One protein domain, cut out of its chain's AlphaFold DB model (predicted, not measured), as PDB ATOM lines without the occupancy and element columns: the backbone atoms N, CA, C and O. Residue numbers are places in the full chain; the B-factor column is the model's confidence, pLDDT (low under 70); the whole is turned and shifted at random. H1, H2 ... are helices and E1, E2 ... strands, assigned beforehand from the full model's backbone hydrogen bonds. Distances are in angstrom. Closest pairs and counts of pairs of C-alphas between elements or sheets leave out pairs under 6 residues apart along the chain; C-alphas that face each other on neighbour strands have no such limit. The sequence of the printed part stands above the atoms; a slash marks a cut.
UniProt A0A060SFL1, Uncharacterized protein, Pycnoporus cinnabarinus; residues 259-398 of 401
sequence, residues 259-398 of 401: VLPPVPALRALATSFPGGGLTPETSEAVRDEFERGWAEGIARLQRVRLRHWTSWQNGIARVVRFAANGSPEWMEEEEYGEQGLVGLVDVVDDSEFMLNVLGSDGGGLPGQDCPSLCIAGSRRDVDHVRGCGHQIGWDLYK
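AT A GLANCE: This is residues 259 to 398 of the 401 residues of an uncharacterized protein of Pycnoporus cinnabarinus (UniProt A0A060SFL1). One long helix, H1, makes a straight bar along the longest axis, with a small group of parts at each of its two ends and few contacts between the groups. Near its first residues are the short strand pair E1 and E4 with helix H4; near its last residues are the strand pair E2 and E3 with helices H2 and H3. The 140 printed residues hold four named helices and four named strands in the order E1 H1 E2 H2 E3 H3 E4 H4, E1 and E4 forming a parallel sheet, E2 and E3 an antiparallel one. The class is mostly helix; the whole is loose, with a radius of gyration of the C-alphas of 19.6 A, and elongated, spanning 55 by 33 by 31 A.

HOW THE PARTS SIT: E1, residues 268 to 270, and E4, residues 372 to 374, are parallel neighbours at 9 degrees, with N 269 and O 372 within hydrogen-bond range at 2.8 A. The closest C-alphas of E4 and H1, residues 280 to 313, are those of Leu 373 and Arg 287, 6.5 A apart. E2, residues 318 to 322, and E3, residues 344 to 346, are antiparallel neighbours at 134 degrees, with N 321 and O 345 within hydrogen-bond range at 2.8 A. The closest C-alphas of H1 and E2 are those of Trp 312 and Arg 318, 6.1 A apart. H2, residues 328 to 336, comes closest to E3 at the C-alphas of Glu 329 and Val 345, 7.0 A apart. H1 touches H3, residues 350 to 353, with residues 302 to 309 alone; the closest C-alphas are those of Arg 305 and Phe 353, 5.4 A apart. H4, residues 389 to 397, comes closest to E1 at the C-alphas of Gly 389 and Ala 270, 5.1 A apart. H1 and H4 are apart, as are H2 and H4. In H1, H2 and H4 every O i to N i+4 pair is within hydrogen-bond range; H3 is too short for such a pair, and its one O i to N i+3 pair is within range.

IN THESE COORDINATES: E1 begins at C-alpha 268 (54.038, 8.398, 17.219). H1 is 48.7 A long, from C-alpha 280 (62.751, 8.864, 34.448) to C-alpha 313 (21.770, -2.221, 10.566). E2 is 13.4 A long, H2 12.1 A and H4 11.8 A, ending at C-alpha 397 (65.728, 15.018, 7.046).

THE WHOLE: The C-alphas farthest apart are those of Gly 315 and Asp 381, at 57.4 A. The printed part has no cut. The links H3 to E4, 18 residues, and E4 to H4, 14 residues, are long. The mean pLDDT of the printed part is 87.3; residues 358 to 367 are under 70.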
ATOM      1  N   VAL A 259      28.719  10.040   8.203       93.56
ATOM      2  CA  VAL A 259      30.122   9.705   7.953       93.56
ATOM      3  C   VAL A 259      30.647   8.900   9.136       93.56
ATOM      4  O   VAL A 259      30.548   9.340  10.285       93.56
ATOM      5  N   LEU A 260      31.162   7.707   8.865       96.19
ATOM      6  CA  LEU A 260      31.820   6.852   9.836       96.19
ATOM      7  C   LEU A 260      33.150   7.507  10.246       96.19
ATOM      8  O   LEU A 260      33.998   7.742   9.384       96.19
ATOM      9  N   PRO A 261      33.367   7.804  11.540       94.56
ATOM     10  CA  PRO A 261      34.633   8.371  11.987       94.56
ATOM     11  C   PRO A 261      35.806   7.449  11.625       94.56
ATOM     12  O   PRO A 261      35.704   6.249  11.904       94.56
ATOM     13  N   PRO A 262      36.902   7.963  11.038       92.88
ATOM     14  CA  PRO A 262      38.029   7.135  10.631       92.88
ATOM     15  C   PRO A 262      38.732   6.513  11.839       92.88
ATOM     16  O   PRO A 262      38.695   7.039  12.955       92.88
ATOM     17  N   VAL A 263      39.394   5.385  11.596       89.75
ATOM     18  CA  VAL A 263      40.272   4.731  12.568       89.75
ATOM     19  C   VAL A 263      41.498   5.631  12.798       89.75
ATOM     20  O   VAL A 263      42.122   6.042  11.816       89.75
ATOM     21  N   PRO A 264      41.855   5.981  14.050       89.81
ATOM     22  CA  PRO A 264      43.045   6.774  14.329       89.81
ATOM     23  C   PRO A 264      44.298   6.140  13.720       89.81
ATOM     24  O   PRO A 264      44.576   4.966  13.953       89.81
ATOM     25  N   ALA A 265      45.045   6.935  12.953       87.81
ATOM     26  CA  ALA A 265      46.255   6.504  12.250       87.81
ATOM     27  C   ALA A 265      47.553   7.049  12.879       87.81
ATOM     28  O   ALA A 265      48.635   6.864  12.321       87.81
ATOM     29  N   LEU A 266      47.461   7.749  14.017       88.88
ATOM     30  CA  LEU A 266      48.626   8.279  14.724       88.88
ATOM     31  C   LEU A 266      49.488   7.112  15.224       88.88
ATOM     32  O   LEU A 266      48.985   6.239  15.918       88.88
ATOM     33  N   ARG A 267      50.778   7.098  14.868       88.62
ATOM     34  CA  ARG A 267      51.729   6.048  15.288       88.62
ATOM     35  C   ARG A 267      52.732   6.521  16.332       88.62
ATOM     36  O   ARG A 267      53.167   5.736  17.164       88.62
ATOM     37  N   ALA A 268      53.092   7.799  16.292       92.19
ATOM     38  CA  ALA A 268      54.038   8.398  17.219       92.19
ATOM     39  C   ALA A 268      53.677   9.862  17.479       92.19
ATOM     40  O   ALA A 268      53.261  10.573  16.563       92.19
ATOM     41  N   LEU A 269      53.882  10.310  18.716       93.75
ATOM     42  CA  LEU A 269      53.805  11.705  19.125       93.75
ATOM     43  C   LEU A 269      55.137  12.095  19.770       93.75
ATOM     44  O   LEU A 269      55.624  11.423  20.677       93.75
ATOM     45  N   ALA A 270      55.742  13.172  19.282       94.12
ATOM     46  CA  ALA A 270      57.021  13.673  19.763       94.12
ATOM     47  C   ALA A 270      56.872  15.135  20.196       94.12
ATOM     48  O   ALA A 270      56.311  15.946  19.461       94.12
ATOM     49  N   THR A 271      57.337  15.461  21.400       93.38
ATOM     50  CA  THR A 271      57.334  16.822  21.948       93.38
ATOM     51  C   THR A 271      58.513  17.023  22.912       93.38
ATOM     52  O   THR A 271      59.293  16.103  23.155       93.38
ATOM     53  N   SER A 272      58.684  18.235  23.439       90.06
ATOM     54  CA  SER A 272      59.702  18.558  24.447       90.06
ATOM     55  C   SER A 272      59.047  18.769  25.806       90.06
ATOM     56  O   SER A 272      58.069  19.513  25.911       90.06
ATOM     57  N   PHE A 273      59.587  18.148  26.854       88.44
ATOM     58  CA  PHE A 273      59.121  18.396  28.215       88.44
ATOM     59  C   PHE A 273      59.524  19.812  28.682       88.44
ATOM     60  O   PHE A 273      60.701  20.180  28.586       88.44
ATOM     61  N   PRO A 274      58.587  20.635  29.180       82.44
ATOM     62  CA  PRO A 274      58.904  21.981  29.644       82.44
ATOM     63  C   PRO A 274      59.743  21.934  30.932       82.44
ATOM     64  O   PRO A 274      59.388  21.248  31.884       82.44
ATOM     65  N   GLY A 275      60.836  22.704  30.990       74.06
ATOM     66  CA  GLY A 275      61.560  22.962  32.246       74.06
ATOM     67  C   GLY A 275      62.882  22.219  32.471       74.06
ATOM     68  O   GLY A 275      63.414  22.286  33.572       74.06
ATOM     69  N   GLY A 276      63.452  21.547  31.463       71.81
ATOM     70  CA  GLY A 276      64.857  21.090  31.461       71.81
ATOM     71  C   GLY A 276      65.225  19.936  32.409       71.81
ATOM     72  O   GLY A 276      66.307  19.374  32.263       71.81
ATOM     73  N   GLY A 277      64.347  19.548  33.334       79.94
ATOM     74  CA  GLY A 277      64.537  18.417  34.245       79.94
ATOM     75  C   GLY A 277      63.520  17.308  33.995       79.94
ATOM     76  O   GLY A 277      62.555  17.190  34.743       79.94
ATOM     77  N   LEU A 278      63.718  16.504  32.947       86.88
ATOM     78  CA  LEU A 278      62.929  15.288  32.747       86.88
ATOM     79  C   LEU A 278      63.566  14.148  33.549       86.88
ATOM     80  O   LEU A 278      64.610  13.630  33.160       86.88
ATOM     81  N   THR A 279      62.955  13.768  34.670       91.81
ATOM     82  CA  THR A 279      63.369  12.560  35.402       91.81
ATOM     83  C   THR A 279      62.736  11.311  34.772       91.81
ATOM     84  O   THR A 279      61.668  11.425  34.155       91.81
ATOM     85  N   PRO A 280      63.341  10.117  34.923       91.31
ATOM     86  CA  PRO A 280      62.751   8.864  34.448       91.31
ATOM     87  C   PRO A 280      61.327   8.635  34.968       91.31
ATOM     88  O   PRO A 280      60.442   8.296  34.188       91.31
ATOM     89  N   GLU A 281      61.077   8.928  36.245       93.38
ATOM     90  CA  GLU A 281      59.771   8.751  36.897       93.38
ATOM     91  C   GLU A 281      58.722   9.699  36.308       93.38
ATOM     92  O   GLU A 281      57.582   9.311  36.057       93.38
ATOM     93  N   THR A 282      59.112  10.949  36.036       91.50
ATOM     94  CA  THR A 282      58.229  11.921  35.380       91.50
ATOM     95  C   THR A 282      57.915  11.472  33.955       91.50
ATOM     96  O   THR A 282      56.777  11.596  33.502       91.50
ATOM     97  N   SER A 283      58.904  10.920  33.241       91.25
ATOM     98  CA  SER A 283      58.687  10.398  31.895       91.25
ATOM     99  C   SER A 283      57.753   9.195  31.871       91.25
ATOM    100  O   SER A 283      56.953   9.090  30.944       91.25
ATOM    101  N   GLU A 284      57.870   8.291  32.838       93.31
ATOM    102  CA  GLU A 284      56.995   7.127  32.971       93.31
ATOM    103  C   GLU A 284      55.563   7.567  33.297       93.31
ATOM    104  O   GLU A 284      54.641   7.247  32.552       93.31
ATOM    105  N   ALA A 285      55.384   8.444  34.291       94.19
ATOM    106  CA  ALA A 285      54.069   8.956  34.674       94.19
ATOM    107  C   ALA A 285      53.330   9.670  33.523       94.19
ATOM    108  O   ALA A 285      52.114   9.524  33.374       94.19
ATOM    109  N   VAL A 286      54.049  10.437  32.692       94.06
ATOM    110  CA  VAL A 286      53.470  11.099  31.509       94.06
ATOM    111  C   VAL A 286      53.055  10.085  30.438       94.06
ATOM    112  O   VAL A 286      52.019  10.277  29.800       94.06
ATOM    113  N   ARG A 287      53.830   9.011  30.233       93.12
ATOM    114  CA  ARG A 287      53.469   7.937  29.290       93.12
ATOM    115  C   ARG A 287      52.238   7.178  29.764       93.12
ATOM    116  O   ARG A 287      51.309   7.025  28.978       93.12
ATOM    117  N   ASP A 288      52.188   6.815  31.040       94.44
ATOM    118  CA  ASP A 288      51.037   6.130  31.629       94.44
ATOM    119  C   ASP A 288      49.748   6.949  31.478       94.44
ATOM    120  O   ASP A 288      48.690   6.418  31.139       94.44
ATOM    121  N   GLU A 289      49.815   8.262  31.721       96.50
ATOM    122  CA  GLU A 289      48.654   9.143  31.553       96.50
ATOM    123  C   GLU A 289      48.246   9.282  30.083       96.50
ATOM    124  O   GLU A 289      47.056   9.276  29.765       96.50
ATOM    125  N   PHE A 290      49.217   9.351  29.169       94.88
ATOM    126  CA  PHE A 290      48.948   9.357  27.734       94.88
ATOM    127  C   PHE A 290      48.270   8.062  27.269       94.88
ATOM    128  O   PHE A 290      47.275   8.126  26.548       94.88
ATOM    129  N   GLU A 291      48.754   6.899  27.711       94.31
ATOM    130  CA  GLU A 291      48.161   5.594  27.404       94.31
ATOM    131  C   GLU A 291      46.729   5.477  27.934       94.31
ATOM    132  O   GLU A 291      45.828   5.066  27.195       94.31
ATOM    133  N   ARG A 292      46.483   5.916  29.179       93.25
ATOM    134  CA  ARG A 292      45.128   5.992  29.750       93.25
ATOM    135  C   ARG A 292      44.209   6.881  28.914       93.25
ATOM    136  O   ARG A 292      43.113   6.454  28.545       93.25
ATOM    137  N   GLY A 293      44.654   8.096  28.592       94.50
ATOM    138  CA  GLY A 293      43.881   9.048  27.795       94.50
ATOM    139  C   GLY A 293      43.598   8.545  26.376       94.50
ATOM    140  O   GLY A 293      42.487   8.712  25.864       94.50
ATOM    141  N   TRP A 294      44.567   7.871  25.750       93.94
ATOM    142  CA  TRP A 294      44.388   7.233  24.447       93.94
ATOM    143  C   TRP A 294      43.338   6.122  24.509       93.94
ATOM    144  O   TRP A 294      42.394   6.132  23.715       93.94
ATOM    145  N   ALA A 295      43.443   5.215  25.483       90.00
ATOM    146  CA  ALA A 295      42.481   4.132  25.675       90.00
ATOM    147  C   ALA A 295      41.052   4.662  25.906       90.00
ATOM    148  O   ALA A 295      40.099   4.166  25.296       90.00
ATOM    149  N   GLU A 296      40.887   5.714  26.717       93.06
ATOM    150  CA  GLU A 296      39.591   6.376  26.907       93.06
ATOM    151  C   GLU A 296      39.057   6.968  25.589       93.06
ATOM    152  O   GLU A 296      37.877   6.798  25.246       93.06
ATOM    153  N   GLY A 297      39.928   7.626  24.819       90.94
ATOM    154  CA  GLY A 297      39.616   8.174  23.502       90.94
ATOM    155  C   GLY A 297      39.125   7.107  22.521       90.94
ATOM    156  O   GLY A 297      38.062   7.273  21.912       90.94
ATOM    157  N   ILE A 298      39.838   5.981  22.420       93.25
ATOM    158  CA  ILE A 298      39.459   4.824  21.597       93.25
ATOM    159  C   ILE A 298      38.115   4.245  22.050       93.25
ATOM    160  O   ILE A 298      37.221   4.043  21.224       93.25
ATOM    161  N   ALA A 299      37.897   4.065  23.354       90.44
ATOM    162  CA  ALA A 299      36.621   3.583  23.884       90.44
ATOM    163  C   ALA A 299      35.455   4.542  23.568       90.44
ATOM    164  O   ALA A 299      34.330   4.121  23.267       90.44
ATOM    165  N   ARG A 300      35.690   5.858  23.605       93.94
ATOM    166  CA  ARG A 300      34.700   6.860  23.185       93.94
ATOM    167  C   ARG A 300      34.409   6.773  21.688       93.94
ATOM    168  O   ARG A 300      33.235   6.827  21.314       93.94
ATOM    169  N   LEU A 301      35.435   6.620  20.854       93.56
ATOM    170  CA  LEU A 301      35.286   6.471  19.407       93.56
ATOM    171  C   LEU A 301      34.516   5.195  19.043       93.56
ATOM    172  O   LEU A 301      33.569   5.262  18.257       93.56
ATOM    173  N   GLN A 302      34.833   4.068  19.686       94.94
ATOM    174  CA  GLN A 302      34.119   2.801  19.513       94.94
ATOM    175  C   GLN A 302      32.623   2.961  19.812       94.94
ATOM    176  O   GLN A 302      31.782   2.538  19.024       94.94
ATOM    177  N   ARG A 303      32.255   3.660  20.897       95.06
ATOM    178  CA  ARG A 303      30.843   3.960  21.206       95.06
ATOM    179  C   ARG A 303      30.152   4.779  20.114       95.06
ATOM    180  O   ARG A 303      28.959   4.593  19.884       95.06
ATOM    181  N   VAL A 304      30.856   5.707  19.461       94.62
ATOM    182  CA  VAL A 304      30.299   6.474  18.332       94.62
ATOM    183  C   VAL A 304      30.054   5.542  17.147       94.62
ATOM    184  O   VAL A 304      28.937   5.511  16.632       94.62
ATOM    185  N   ARG A 305      31.059   4.751  16.756       96.31
ATOM    186  CA  ARG A 305      30.981   3.816  15.623       96.31
ATOM    187  C   ARG A 305      29.897   2.754  15.828       96.31
ATOM    188  O   ARG A 305      29.091   2.559  14.926       96.31
ATOM    189  N   LEU A 306      29.749   2.201  17.035       95.69
ATOM    190  CA  LEU A 306      28.651   1.281  17.373       95.69
ATOM    191  C   LEU A 306      27.260   1.919  17.226       95.69
ATOM    192  O   LEU A 306      26.328   1.260  16.778       95.69
ATOM    193  N   ARG A 307      27.093   3.215  17.529       93.94
ATOM    194  CA  ARG A 307      25.819   3.908  17.250       93.94
ATOM    195  C   ARG A 307      25.555   4.054  15.753       93.94
ATOM    196  O   ARG A 307      24.402   3.947  15.337       93.94
ATOM    197  N   HIS A 308      26.593   4.327  14.958       94.12
ATOM    198  CA  HIS A 308      26.475   4.350  13.498       94.12
ATOM    199  C   HIS A 308      26.089   2.970  12.964       94.12
ATOM    200  O   HIS A 308      25.137   2.888  12.192       94.12
ATOM    201  N   TRP A 309      26.735   1.915  13.463       95.25
ATOM    202  CA  TRP A 309      26.421   0.523  13.147       95.25
ATOM    203  C   TRP A 309      24.955   0.194  13.426       95.25
ATOM    204  O   TRP A 309      24.247  -0.233  12.523       95.25
ATOM    205  N   THR A 310      24.443   0.508  14.622       91.31
ATOM    206  CA  THR A 310      23.022   0.292  14.943       91.31
ATOM    207  C   THR A 310      22.096   1.043  13.981       91.31
ATOM    208  O   THR A 310      21.076   0.507  13.557       91.31
ATOM    209  N   SER A 311      22.426   2.285  13.603       83.69
ATOM    210  CA  SER A 311      21.606   3.039  12.642       83.69
ATOM    211  C   SER A 311      21.671   2.496  11.212       83.69
ATOM    212  O   SER A 311      20.680   2.605  10.493       83.69
ATOM    213  N   TRP A 312      22.807   1.919  10.823       90.00
ATOM    214  CA  TRP A 312      23.025   1.284   9.526       90.00
ATOM    215  C   TRP A 312      22.293  -0.059   9.437       90.00
ATOM    216  O   TRP A 312      21.479  -0.238   8.536       90.00
ATOM    217  N   GLN A 313      22.468  -0.933  10.437       88.38
ATOM    218  CA  GLN A 313      21.770  -2.221  10.566       88.38
ATOM    219  C   GLN A 313      20.243  -2.057  10.546       88.38
ATOM    220  O   GLN A 313      19.538  -2.813   9.885       88.38
ATOM    221  N   ASN A 314      19.723  -1.016  11.203       79.00
ATOM    222  CA  ASN A 314      18.287  -0.717  11.218       79.00
ATOM    223  C   ASN A 314      17.791   0.017   9.951       79.00
ATOM    224  O   ASN A 314      16.647   0.470   9.910       79.00
ATOM    225  N   GLY A 315      18.652   0.261   8.955       73.00
ATOM    226  CA  GLY A 315      18.299   0.982   7.727       73.00
ATOM    227  C   GLY A 315      17.875   2.445   7.929       73.00
ATOM    228  O   GLY A 315      17.266   3.029   7.033       73.00
ATOM    229  N   ILE A 316      18.178   3.037   9.090       72.62
ATOM    230  CA  ILE A 316      17.803   4.411   9.472       72.62
ATOM    231  C   ILE A 316      18.716   5.438   8.794       72.62
ATOM    232  O   ILE A 316      18.310   6.580   8.559       72.62
ATOM    233  N   ALA A 317      19.970   5.064   8.552       80.44
ATOM    234  CA  ALA A 317      20.969   5.921   7.940       80.44
ATOM    235  C   ALA A 317      21.835   5.135   6.954       80.44
ATOM    236  O   ALA A 317      22.252   4.016   7.247       80.44
ATOM    237  N   ARG A 318      22.158   5.768   5.826       87.12
ATOM    238  CA  ARG A 318      23.287   5.376   4.981       87.12
ATOM    239  C   ARG A 318      24.552   5.780   5.724       87.12
ATOM    240  O   ARG A 318      24.660   6.924   6.166       87.12
ATOM    241  N   VAL A 319      25.469   4.846   5.932       92.38
ATOM    242  CA  VAL A 319      26.750   5.151   6.567       92.38
ATOM    243  C   VAL A 319      27.823   5.047   5.506       92.38
ATOM    244  O   VAL A 319      27.936   4.016   4.854       92.38
ATOM    245  N   VAL A 320      28.584   6.122   5.354       95.12
ATOM    246  CA  VAL A 320      29.679   6.224   4.392       95.12
ATOM    247  C   VAL A 320      30.996   6.414   5.135       95.12
ATOM    248  O   VAL A 320      31.014   7.000   6.217       95.12
ATOM    249  N   ARG A 321      32.107   5.946   4.577       95.50
ATOM    250  CA  ARG A 321      33.471   6.184   5.068       95.50
ATOM    251  C   ARG A 321      34.286   6.897   4.000       95.50
ATOM    252  O   ARG A 321      33.918   6.881   2.835       95.50
ATOM    253  N   PHE A 322      35.414   7.485   4.379       94.62
ATOM    254  CA  PHE A 322      36.382   7.942   3.385       94.62
ATOM    255  C   PHE A 322      36.961   6.737   2.637       94.62
ATOM    256  O   PHE A 322      37.368   5.754   3.267       94.62
ATOM    257  N   ALA A 323      36.996   6.807   1.308       93.62
ATOM    258  CA  ALA A 323      37.755   5.854   0.512       93.62
ATOM    259  C   ALA A 323      39.255   6.026   0.792       93.62
ATOM    260  O   ALA A 323      39.738   7.130   1.065       93.62
ATOM    261  N   ALA A 324      40.005   4.924   0.763       89.62
ATOM    262  CA  ALA A 324      41.455   5.001   0.886       89.62
ATOM    263  C   ALA A 324      42.030   5.684  -0.361       89.62
ATOM    264  O   ALA A 324      41.666   5.338  -1.482       89.62
ATOM    265  N   ASN A 325      42.927   6.651  -0.172       88.06
ATOM    266  CA  ASN A 325      43.505   7.387  -1.292       88.06
ATOM    267  C   ASN A 325      44.187   6.424  -2.282       88.06
ATOM    268  O   ASN A 325      45.006   5.595  -1.876       88.06
ATOM    269  N   GLY A 326      43.837   6.529  -3.566       88.50
ATOM    270  CA  GLY A 326      44.325   5.643  -4.624       88.50
ATOM    271  C   GLY A 326      43.687   4.248  -4.657       88.50
ATOM    272  O   GLY A 326      44.142   3.405  -5.430       88.50
ATOM    273  N   SER A 327      42.657   3.973  -3.847       91.81
ATOM    274  CA  SER A 327      41.871   2.745  -4.001       91.81
ATOM    275  C   SER A 327      41.028   2.788  -5.286       91.81
ATOM    276  O   SER A 327      40.714   3.874  -5.781       91.81
ATOM    277  N   PRO A 328      40.615   1.628  -5.831       93.56
ATOM    278  CA  PRO A 328      39.653   1.589  -6.934       93.56
ATOM    279  C   PRO A 328      38.363   2.352  -6.614       93.56
ATOM    280  O   PRO A 328      37.870   3.091  -7.456       93.56
ATOM    281  N   GLU A 329      37.883   2.241  -5.369       90.06
ATOM    282  CA  GLU A 329      36.682   2.937  -4.889       90.06
ATOM    283  C   GLU A 329      36.860   4.468  -4.924       90.06
ATOM    284  O   GLU A 329      35.928   5.195  -5.247       90.06
ATOM    285  N   TRP A 330      38.066   4.968  -4.616       89.31
ATOM    286  CA  TRP A 330      38.376   6.400  -4.693       89.31
ATOM    287  C   TRP A 330      38.291   6.918  -6.131       89.31
ATOM    288  O   TRP A 330      37.704   7.969  -6.367       89.31
ATOM    289  N   MET A 331      38.864   6.180  -7.090       89.12
ATOM    290  CA  MET A 331      38.838   6.571  -8.505       89.12
ATOM    291  C   MET A 331      37.415   6.550  -9.075       89.12
ATOM    292  O   MET A 331      37.049   7.438  -9.839       89.12
ATOM    293  N   GLU A 332      36.604   5.567  -8.678       88.44
ATOM    294  CA  GLU A 332      35.205   5.464  -9.098       88.44
ATOM    295  C   GLU A 332      34.359   6.630  -8.565       88.44
ATOM    296  O   GLU A 332      33.620   7.247  -9.331       88.44
ATOM    297  N   GLU A 333      34.509   7.003  -7.290       86.25
ATOM    298  CA  GLU A 333      33.798   8.153  -6.707       86.25
ATOM    299  C   GLU A 333      34.272   9.503  -7.264       86.25
ATOM    300  O   GLU A 333      33.506  10.465  -7.304       86.25
ATOM    301  N   GLU A 334      35.525   9.611  -7.705       82.50
ATOM    302  CA  GLU A 334      36.024  10.824  -8.360       82.50
ATOM    303  C   GLU A 334      35.384  11.031  -9.744       82.50
ATOM    304  O   GLU A 334      35.103  12.168 -10.128       82.50
ATOM    305  N   GLU A 335      35.106   9.946 -10.472       87.81
ATOM    306  CA  GLU A 335      34.512   9.990 -11.813       87.81
ATOM    307  C   GLU A 335      32.971  10.007 -11.789       87.81
ATOM    308  O   GLU A 335      32.346  10.735 -12.567       87.81
ATOM    309  N   TYR A 336      32.353   9.242 -10.884       84.88
ATOM    310  CA  TYR A 336      30.909   8.969 -10.865       84.88
ATOM    311  C   TYR A 336      30.205   9.339  -9.552       84.88
ATOM    312  O   TYR A 336      28.997   9.116  -9.429       84.88
ATOM    313  N   GLY A 337      30.923   9.898  -8.576       77.44
ATOM    314  CA  GLY A 337      30.387  10.140  -7.240       77.44
ATOM    315  C   GLY A 337      29.239  11.146  -7.194       77.44
ATOM    316  O   GLY A 337      29.145  12.099  -7.976       77.44
ATOM    317  N   GLU A 338      28.344  10.953  -6.225       78.12
ATOM    318  CA  GLU A 338      27.234  11.872  -5.975       78.12
ATOM    319  C   GLU A 338      27.765  13.268  -5.592       78.12
ATOM    320  O   GLU A 338      28.658  13.418  -4.752       78.12
ATOM    321  N   GLN A 339      27.192  14.329  -6.176       73.56
ATOM    322  CA  GLN A 339      27.630  15.699  -5.904       73.56
ATOM    323  C   GLN A 339      27.526  16.021  -4.401       73.56
ATOM    324  O   GLN A 339      26.437  16.054  -3.828       73.56
ATOM    325  N   GLY A 340      28.672  16.295  -3.772       75.81
ATOM    326  CA  GLY A 340      28.782  16.551  -2.331       75.81
ATOM    327  C   GLY A 340      29.180  15.337  -1.478       75.81
ATOM    328  O   GLY A 340      29.382  15.516  -0.278       75.81
ATOM    329  N   LEU A 341      29.332  14.149  -2.074       85.19
ATOM    330  CA  LEU A 341      29.823  12.925  -1.421       85.19
ATOM    331  C   LEU A 341      31.103  12.358  -2.055       85.19
ATOM    332  O   LEU A 341      31.555  11.299  -1.640       85.19
ATOM    333  N   VAL A 342      31.713  13.068  -3.008       88.25
ATOM    334  CA  VAL A 342      32.959  12.650  -3.673       88.25
ATOM    335  C   VAL A 342      34.037  12.270  -2.647       88.25
ATOM    336  O   VAL A 342      34.336  13.041  -1.728       88.25
ATOM    337  N   GLY A 343      34.617  11.078  -2.811       89.06
ATOM    338  CA  GLY A 343      35.622  10.500  -1.910       89.06
ATOM    339  C   GLY A 343      35.049   9.759  -0.693       89.06
ATOM    340  O   GLY A 343      35.815   9.279   0.151       89.06
ATOM    341  N   LEU A 344      33.721   9.657  -0.581       92.94
ATOM    342  CA  LEU A 344      33.031   8.843   0.416       92.94
ATOM    343  C   LEU A 344      32.417   7.612  -0.246       92.94
ATOM    344  O   LEU A 344      31.757   7.722  -1.266       92.94
ATOM    345  N   VAL A 345      32.579   6.455   0.385       94.50
ATOM    346  CA  VAL A 345      32.045   5.175  -0.096       94.50
ATOM    347  C   VAL A 345      31.160   4.548   0.962       94.50
ATOM    348  O   VAL A 345      31.353   4.774   2.160       94.50
ATOM    349  N   ASP A 346      30.172   3.773   0.535       92.94
ATOM    350  CA  ASP A 346      29.283   3.074   1.455       92.94
ATOM    351  C   ASP A 346      30.040   2.061   2.313       92.94
ATOM    352  O   ASP A 346      30.894   1.316   1.837       92.94
ATOM    353  N   VAL A 347      29.688   2.015   3.597       94.25
ATOM    354  CA  VAL A 347      30.138   0.942   4.481       94.25
ATOM    355  C   VAL A 347      29.367  -0.324   4.123       94.25
ATOM    356  O   VAL A 347      28.134  -0.352   4.208       94.25
ATOM    357  N   VAL A 348      30.097  -1.363   3.719       93.69
ATOM    358  CA  VAL A 348      29.524  -2.630   3.234       93.69
ATOM    359  C   VAL A 348      29.614  -3.774   4.242       93.69
ATOM    360  O   VAL A 348      28.896  -4.759   4.090       93.69
ATOM    361  N   ASP A 349      30.457  -3.646   5.271       94.19
ATOM    362  CA  ASP A 349      30.773  -4.736   6.194       94.19
ATOM    363  C   ASP A 349      30.739  -4.309   7.671       94.19
ATOM    364  O   ASP A 349      31.134  -3.200   8.037       94.19
ATOM    365  N   ASP A 350      30.283  -5.219   8.538       94.06
ATOM    366  CA  ASP A 350      30.176  -4.996   9.986       94.06
ATOM    367  C   ASP A 350      31.544  -4.729  10.640       94.06
ATOM    368  O   ASP A 350      31.636  -3.947  11.595       94.06
ATOM    369  N   SER A 351      32.619  -5.344  10.129       93.56
ATOM    370  CA  SER A 351      33.974  -5.156  10.660       93.56
ATOM    371  C   SER A 351      34.464  -3.721  10.492       93.56
ATOM    372  O   SER A 351      35.223  -3.237  11.333       93.56
ATOM    373  N   GLU A 352      33.953  -2.987   9.497       93.81
ATOM    374  CA  GLU A 352      34.305  -1.585   9.295       93.81
ATOM    375  C   GLU A 352      33.833  -0.692  10.437       93.81
ATOM    376  O   GLU A 352      34.352   0.410  10.559       93.81
ATOM    377  N   PHE A 353      32.900  -1.120  11.293       95.44
ATOM    378  CA  PHE A 353      32.477  -0.353  12.469       95.44
ATOM    379  C   PHE A 353      33.308  -0.658  13.714       95.44
ATOM    380  O   PHE A 353      33.331   0.145  14.653       95.44
ATOM    381  N   MET A 354      34.012  -1.787  13.734       94.00
ATOM    382  CA  MET A 354      34.776  -2.224  14.894       94.00
ATOM    383  C   MET A 354      36.154  -1.555  14.917       94.00
ATOM    384  O   MET A 354      36.760  -1.288  13.880       94.00
ATOM    385  N   LEU A 355      36.624  -1.214  16.114       89.81
ATOM    386  CA  LEU A 355      38.023  -0.912  16.384       89.81
ATOM    387  C   LEU A 355      38.636  -2.153  17.037       89.81
ATOM    388  O   LEU A 355      38.039  -2.739  17.942       89.81
ATOM    389  N   ASN A 356      39.827  -2.550  16.599       82.56
ATOM    390  CA  ASN A 356      40.572  -3.634  17.234       82.56
ATOM    391  C   ASN A 356      41.204  -3.102  18.528       82.56
ATOM    392  O   ASN A 356      42.322  -2.595  18.507       82.56
ATOM    393  N   VAL A 357      40.464  -3.156  19.640       70.19
ATOM    394  CA  VAL A 357      40.886  -2.575  20.935       70.19
ATOM    395  C   VAL A 357      41.668  -3.570  21.813       70.19
ATOM    396  O   VAL A 357      42.237  -3.172  22.821       70.19
ATOM    397  N   LEU A 358      41.739  -4.855  21.451       57.41
ATOM    398  CA  LEU A 358      42.400  -5.873  22.274       57.41
ATOM    399  C   LEU A 358      43.676  -6.396  21.608       57.41
ATOM    400  O   LEU A 358      43.618  -7.063  20.576       57.41
ATOM    401  N   GLY A 359      44.818  -6.108  22.233       58.28
ATOM    402  CA  GLY A 359      46.007  -6.950  22.130       58.28
ATOM    403  C   GLY A 359      45.805  -8.231  22.951       58.28
ATOM    404  O   GLY A 359      45.186  -8.174  24.012       58.28
ATOM    405  N   SER A 360      46.346  -9.352  22.456       49.97
ATOM    406  CA  SER A 360      46.229 -10.727  22.990       49.97
ATOM    407  C   SER A 360      44.821 -11.342  22.854       49.97
ATOM    408  O   SER A 360      43.861 -10.841  23.417       49.97
ATOM    409  N   ASP A 361      44.551 -12.422  22.116       49.25
ATOM    410  CA  ASP A 361      45.387 -13.509  21.606       49.25
ATOM    411  C   ASP A 361      44.772 -14.090  20.309       49.25
ATOM    412  O   ASP A 361      43.591 -14.430  20.260       49.25
ATOM    413  N   GLY A 362      45.575 -14.249  19.251       53.41
ATOM    414  CA  GLY A 362      45.326 -15.242  18.189       53.41
ATOM    415  C   GLY A 362      44.604 -14.810  16.902       53.41
ATOM    416  O   GLY A 362      44.635 -15.569  15.934       53.41
ATOM    417  N   GLY A 363      44.004 -13.620  16.821       51.69
ATOM    418  CA  GLY A 363      43.391 -13.108  15.582       51.69
ATOM    419  C   GLY A 363      44.323 -12.137  14.857       51.69
ATOM    420  O   GLY A 363      44.514 -11.030  15.337       51.69
ATOM    421  N   GLY A 364      44.912 -12.536  13.726       50.88
ATOM    422  CA  GLY A 364      46.030 -11.864  13.032       50.88
ATOM    423  C   GLY A 364      45.818 -10.454  12.447       50.88
ATOM    424  O   GLY A 364      46.495 -10.112  11.481       50.88
ATOM    425  N   LEU A 365      44.919  -9.631  12.993       53.94
ATOM    426  CA  LEU A 365      44.844  -8.206  12.666       53.94
ATOM    427  C   LEU A 365      45.607  -7.393  13.726       53.94
ATOM    428  O   LEU A 365      45.401  -7.620  14.917       53.94
ATOM    429  N   PRO A 366      46.474  -6.445  13.327       56.84
ATOM    430  CA  PRO A 366      47.181  -5.596  14.278       56.84
ATOM    431  C   PRO A 366      46.169  -4.796  15.111       56.84
ATOM    432  O   PRO A 366      45.260  -4.161  14.564       56.84
ATOM    433  N   GLY A 367      46.303  -4.869  16.438       65.75
ATOM    434  CA  GLY A 367      45.537  -4.045  17.370       65.75
ATOM    435  C   GLY A 367      45.827  -2.559  17.156       65.75
ATOM    436  O   GLY A 367      46.861  -2.183  16.600       65.75
ATOM    437  N   GLN A 368      44.901  -1.690  17.567       76.38
ATOM    438  CA  GLN A 368      45.186  -0.260  17.646       76.38
ATOM    439  C   GLN A 368      46.067   0.025  18.861       76.38
ATOM    440  O   GLN A 368      45.577   0.413  19.922       76.38
ATOM    441  N   ASP A 369      47.368  -0.165  18.685       86.56
ATOM    442  CA  ASP A 369      48.351   0.138  19.717       86.56
ATOM    443  C   ASP A 369      48.354   1.639  20.051       86.56
ATOM    444  O   ASP A 369      48.086   2.500  19.202       86.56
ATOM    445  N   CYS A 370      48.647   1.959  21.313       90.12
ATOM    446  CA  CYS A 370      48.858   3.340  21.730       90.12
ATOM    447  C   CYS A 370      50.058   3.933  20.959       90.12
ATOM    448  O   CYS A 370      51.103   3.281  20.887       90.12
ATOM    449  N   PRO A 371      49.950   5.147  20.379       92.62
ATOM    450  CA  PRO A 371      51.063   5.784  19.691       92.62
ATOM    451  C   PRO A 371      52.279   5.918  20.610       92.62
ATOM    452  O   PRO A 371      52.145   6.250  21.785       92.62
ATOM    453  N   SER A 372      53.492   5.757  20.086       93.44
ATOM    454  CA  SER A 372      54.686   5.957  20.911       93.44
ATOM    455  C   SER A 372      54.816   7.434  21.310       93.44
ATOM    456  O   SER A 372      54.937   8.290  20.426       93.44
ATOM    457  N   LEU A 373      54.843   7.741  22.610       95.38
ATOM    458  CA  LEU A 373      55.068   9.100  23.112       95.38
ATOM    459  C   LEU A 373      56.540   9.324  23.484       95.38
ATOM    460  O   LEU A 373      57.069   8.683  24.394       95.38
ATOM    461  N   CYS A 374      57.189  10.291  22.832       94.88
ATOM    462  CA  CYS A 374      58.522  10.764  23.203       94.88
ATOM    463  C   CYS A 374      58.494  12.235  23.624       94.88
ATOM    464  O   CYS A 374      58.035  13.094  22.875       94.88
ATOM    465  N   ILE A 375      59.030  12.519  24.810       95.06
ATOM    466  CA  ILE A 375      59.084  13.866  25.399       95.06
ATOM    467  C   ILE A 375      60.523  14.372  25.621       95.06
ATOM    468  O   ILE A 375      60.731  15.387  26.284       95.06
ATOM    469  N   ALA A 376      61.517  13.666  25.069       91.12
ATOM    470  CA  ALA A 376      62.944  13.923  25.281       91.12
ATOM    471  C   ALA A 376      63.457  15.211  24.597       91.12
ATOM    472  O   ALA A 376      64.557  15.677  24.886       91.12
ATOM    473  N   GLY A 377      62.655  15.819  23.717       89.12
ATOM    474  CA  GLY A 377      63.053  16.974  22.908       89.12
ATOM    475  C   GLY A 377      63.974  16.615  21.740       89.12
ATOM    476  O   GLY A 377      64.201  15.450  21.451       89.12
ATOM    477  N   SER A 378      64.492  17.616  21.027       89.00
ATOM    478  CA  SER A 378      65.169  17.426  19.730       89.00
ATOM    479  C   SER A 378      66.619  16.938  19.794       89.00
ATOM    480  O   SER A 378      67.219  16.703  18.747       89.00
ATOM    481  N   ARG A 379      67.207  16.813  20.988       88.69
ATOM    482  CA  ARG A 379      68.618  16.443  21.154       88.69
ATOM    483  C   ARG A 379      68.844  14.950  20.904       88.69
ATOM    484  O   ARG A 379      67.993  14.136  21.248       88.69
ATOM    485  N   ARG A 380      70.000  14.585  20.339       88.62
ATOM    486  CA  ARG A 380      70.374  13.186  20.037       88.62
ATOM    487  C   ARG A 380      71.000  12.436  21.212       88.62
ATOM    488  O   ARG A 380      71.006  11.211  21.209       88.62
ATOM    489  N   ASP A 381      71.527  13.160  22.193       88.88
ATOM    490  CA  ASP A 381      72.264  12.618  23.341       88.88
ATOM    491  C   ASP A 381      71.376  12.242  24.537       88.88
ATOM    492  O   ASP A 381      71.883  11.924  25.609       88.88
ATOM    493  N   VAL A 382      70.055  12.280  24.362       87.94
ATOM    494  CA  VAL A 382      69.063  11.909  25.377       87.94
ATOM    495  C   VAL A 382      68.362  10.604  24.997       87.94
ATOM    496  O   VAL A 382      68.289  10.246  23.823       87.94
ATOM    497  N   ASP A 383      67.817   9.891  25.982       90.19
ATOM    498  CA  ASP A 383      67.141   8.613  25.748       90.19
ATOM    499  C   ASP A 383      65.777   8.807  25.067       90.19
ATOM    500  O   ASP A 383      64.793   9.253  25.666       90.19
ATOM    501  N   HIS A 384      65.707   8.436  23.788       92.56
ATOM    502  CA  HIS A 384      64.482   8.464  22.987       92.56
ATOM    503  C   HIS A 384      63.763   7.120  22.985       92.56
ATOM    504  O   HIS A 384      64.382   6.058  22.931       92.56
ATOM    505  N   VAL A 385      62.430   7.163  22.922       93.00
ATOM    506  CA  VAL A 385      61.635   5.964  22.617       93.00
ATOM    507  C   VAL A 385      61.968   5.492  21.203       93.00
ATOM    508  O   VAL A 385      62.002   6.296  20.267       93.00
ATOM    509  N   ARG A 386      62.201   4.186  21.047       92.25
ATOM    510  CA  ARG A 386      62.484   3.570  19.748       92.25
ATOM    511  C   ARG A 386      61.338   3.841  18.771       92.25
ATOM    512  O   ARG A 386      60.189   3.535  19.072       92.25
ATOM    513  N   GLY A 387      61.666   4.380  17.600       89.00
ATOM    514  CA  GLY A 387      60.692   4.708  16.558       89.00
ATOM    515  C   GLY A 387      59.876   5.970  16.839       89.00
ATOM    516  O   GLY A 387      58.845   6.175  16.201       89.00
ATOM    517  N   CYS A 388      60.299   6.820  17.779       92.94
ATOM    518  CA  CYS A 388      59.593   8.070  18.026       92.94
ATOM    519  C   CYS A 388      59.700   9.048  16.847       92.94
ATOM    520  O   CYS A 388      60.581   8.945  15.991       92.94
ATOM    521  N   GLY A 389      58.828  10.061  16.847       87.94
ATOM    522  CA  GLY A 389      58.809  11.087  15.804       87.94
ATOM    523  C   GLY A 389      60.135  11.841  15.632       87.94
ATOM    524  O   GLY A 389      60.454  12.213  14.508       87.94
ATOM    525  N   HIS A 390      60.937  12.015  16.694       92.81
ATOM    526  CA  HIS A 390      62.264  12.637  16.580       92.81
ATOM    527  C   HIS A 390      63.234  11.762  15.774       92.81
ATOM    528  O   HIS A 390      63.851  12.261  14.840       92.81
ATOM    529  N   GLN A 391      63.316  10.460  16.081       89.75
ATOM    530  CA  GLN A 391      64.168   9.516  15.345       89.75
ATOM    531  C   GLN A 391      63.768   9.441  13.868       89.75
ATOM    532  O   GLN A 391      64.614   9.597  12.995       89.75
ATOM    533  N   ILE A 392      62.465   9.304  13.596       91.12
ATOM    534  CA  ILE A 392      61.935   9.297  12.225       91.12
ATOM    535  C   ILE A 392      62.294  10.601  11.497       91.12
ATOM    536  O   ILE A 392      62.691  10.573  10.334       91.12
ATOM    537  N   GLY A 393      62.172  11.744  12.178       89.56
ATOM    538  CA  GLY A 393      62.559  13.042  11.634       89.56
ATOM    539  C   GLY A 393      64.042  13.103  11.271       89.56
ATOM    540  O   GLY A 393      64.375  13.485  10.152       89.56
ATOM    541  N   TRP A 394      64.933  12.676  12.169       91.19
ATOM    542  CA  TRP A 394      66.374  12.649  11.899       91.19
ATOM    543  C   TRP A 394      66.737  11.743  10.724       91.19
ATOM    544  O   TRP A 394      67.593  12.114   9.923       91.19
ATOM    545  N   ASP A 395      66.083  10.590  10.600       88.44
ATOM    546  CA  ASP A 395      66.329   9.649   9.506       88.44
ATOM    547  C   ASP A 395      65.875  10.215   8.152       88.44
ATOM    548  O   ASP A 395      66.554  10.036   7.136       88.44
ATOM    549  N   LEU A 396      64.740  10.921   8.133       91.19
ATOM    550  CA  LEU A 396      64.176  11.517   6.921       91.19
ATOM    551  C   LEU A 396      64.940  12.761   6.467       91.19
ATOM    552  O   LEU A 396      65.295  12.868   5.292       91.19
ATOM    553  N   TYR A 397      65.173  13.704   7.380       91.31
ATOM    554  CA  TYR A 397      65.728  15.018   7.046       91.31
ATOM    555  C   TYR A 397      67.253  15.061   7.112       91.31
ATOM    556  O   TYR A 397      67.863  15.914   6.476       91.31
ATOM    557  N   LYS A 398      67.883  14.099   7.801       88.06
ATOM    558  CA  LYS A 398      69.341  14.027   7.986       88.06
ATOM    559  C   LYS A 398      69.936  15.283   8.634       88.06
ATOM    560  O   LYS A 398      71.110  15.572   8.429       88.06
TER     561      LYS A 398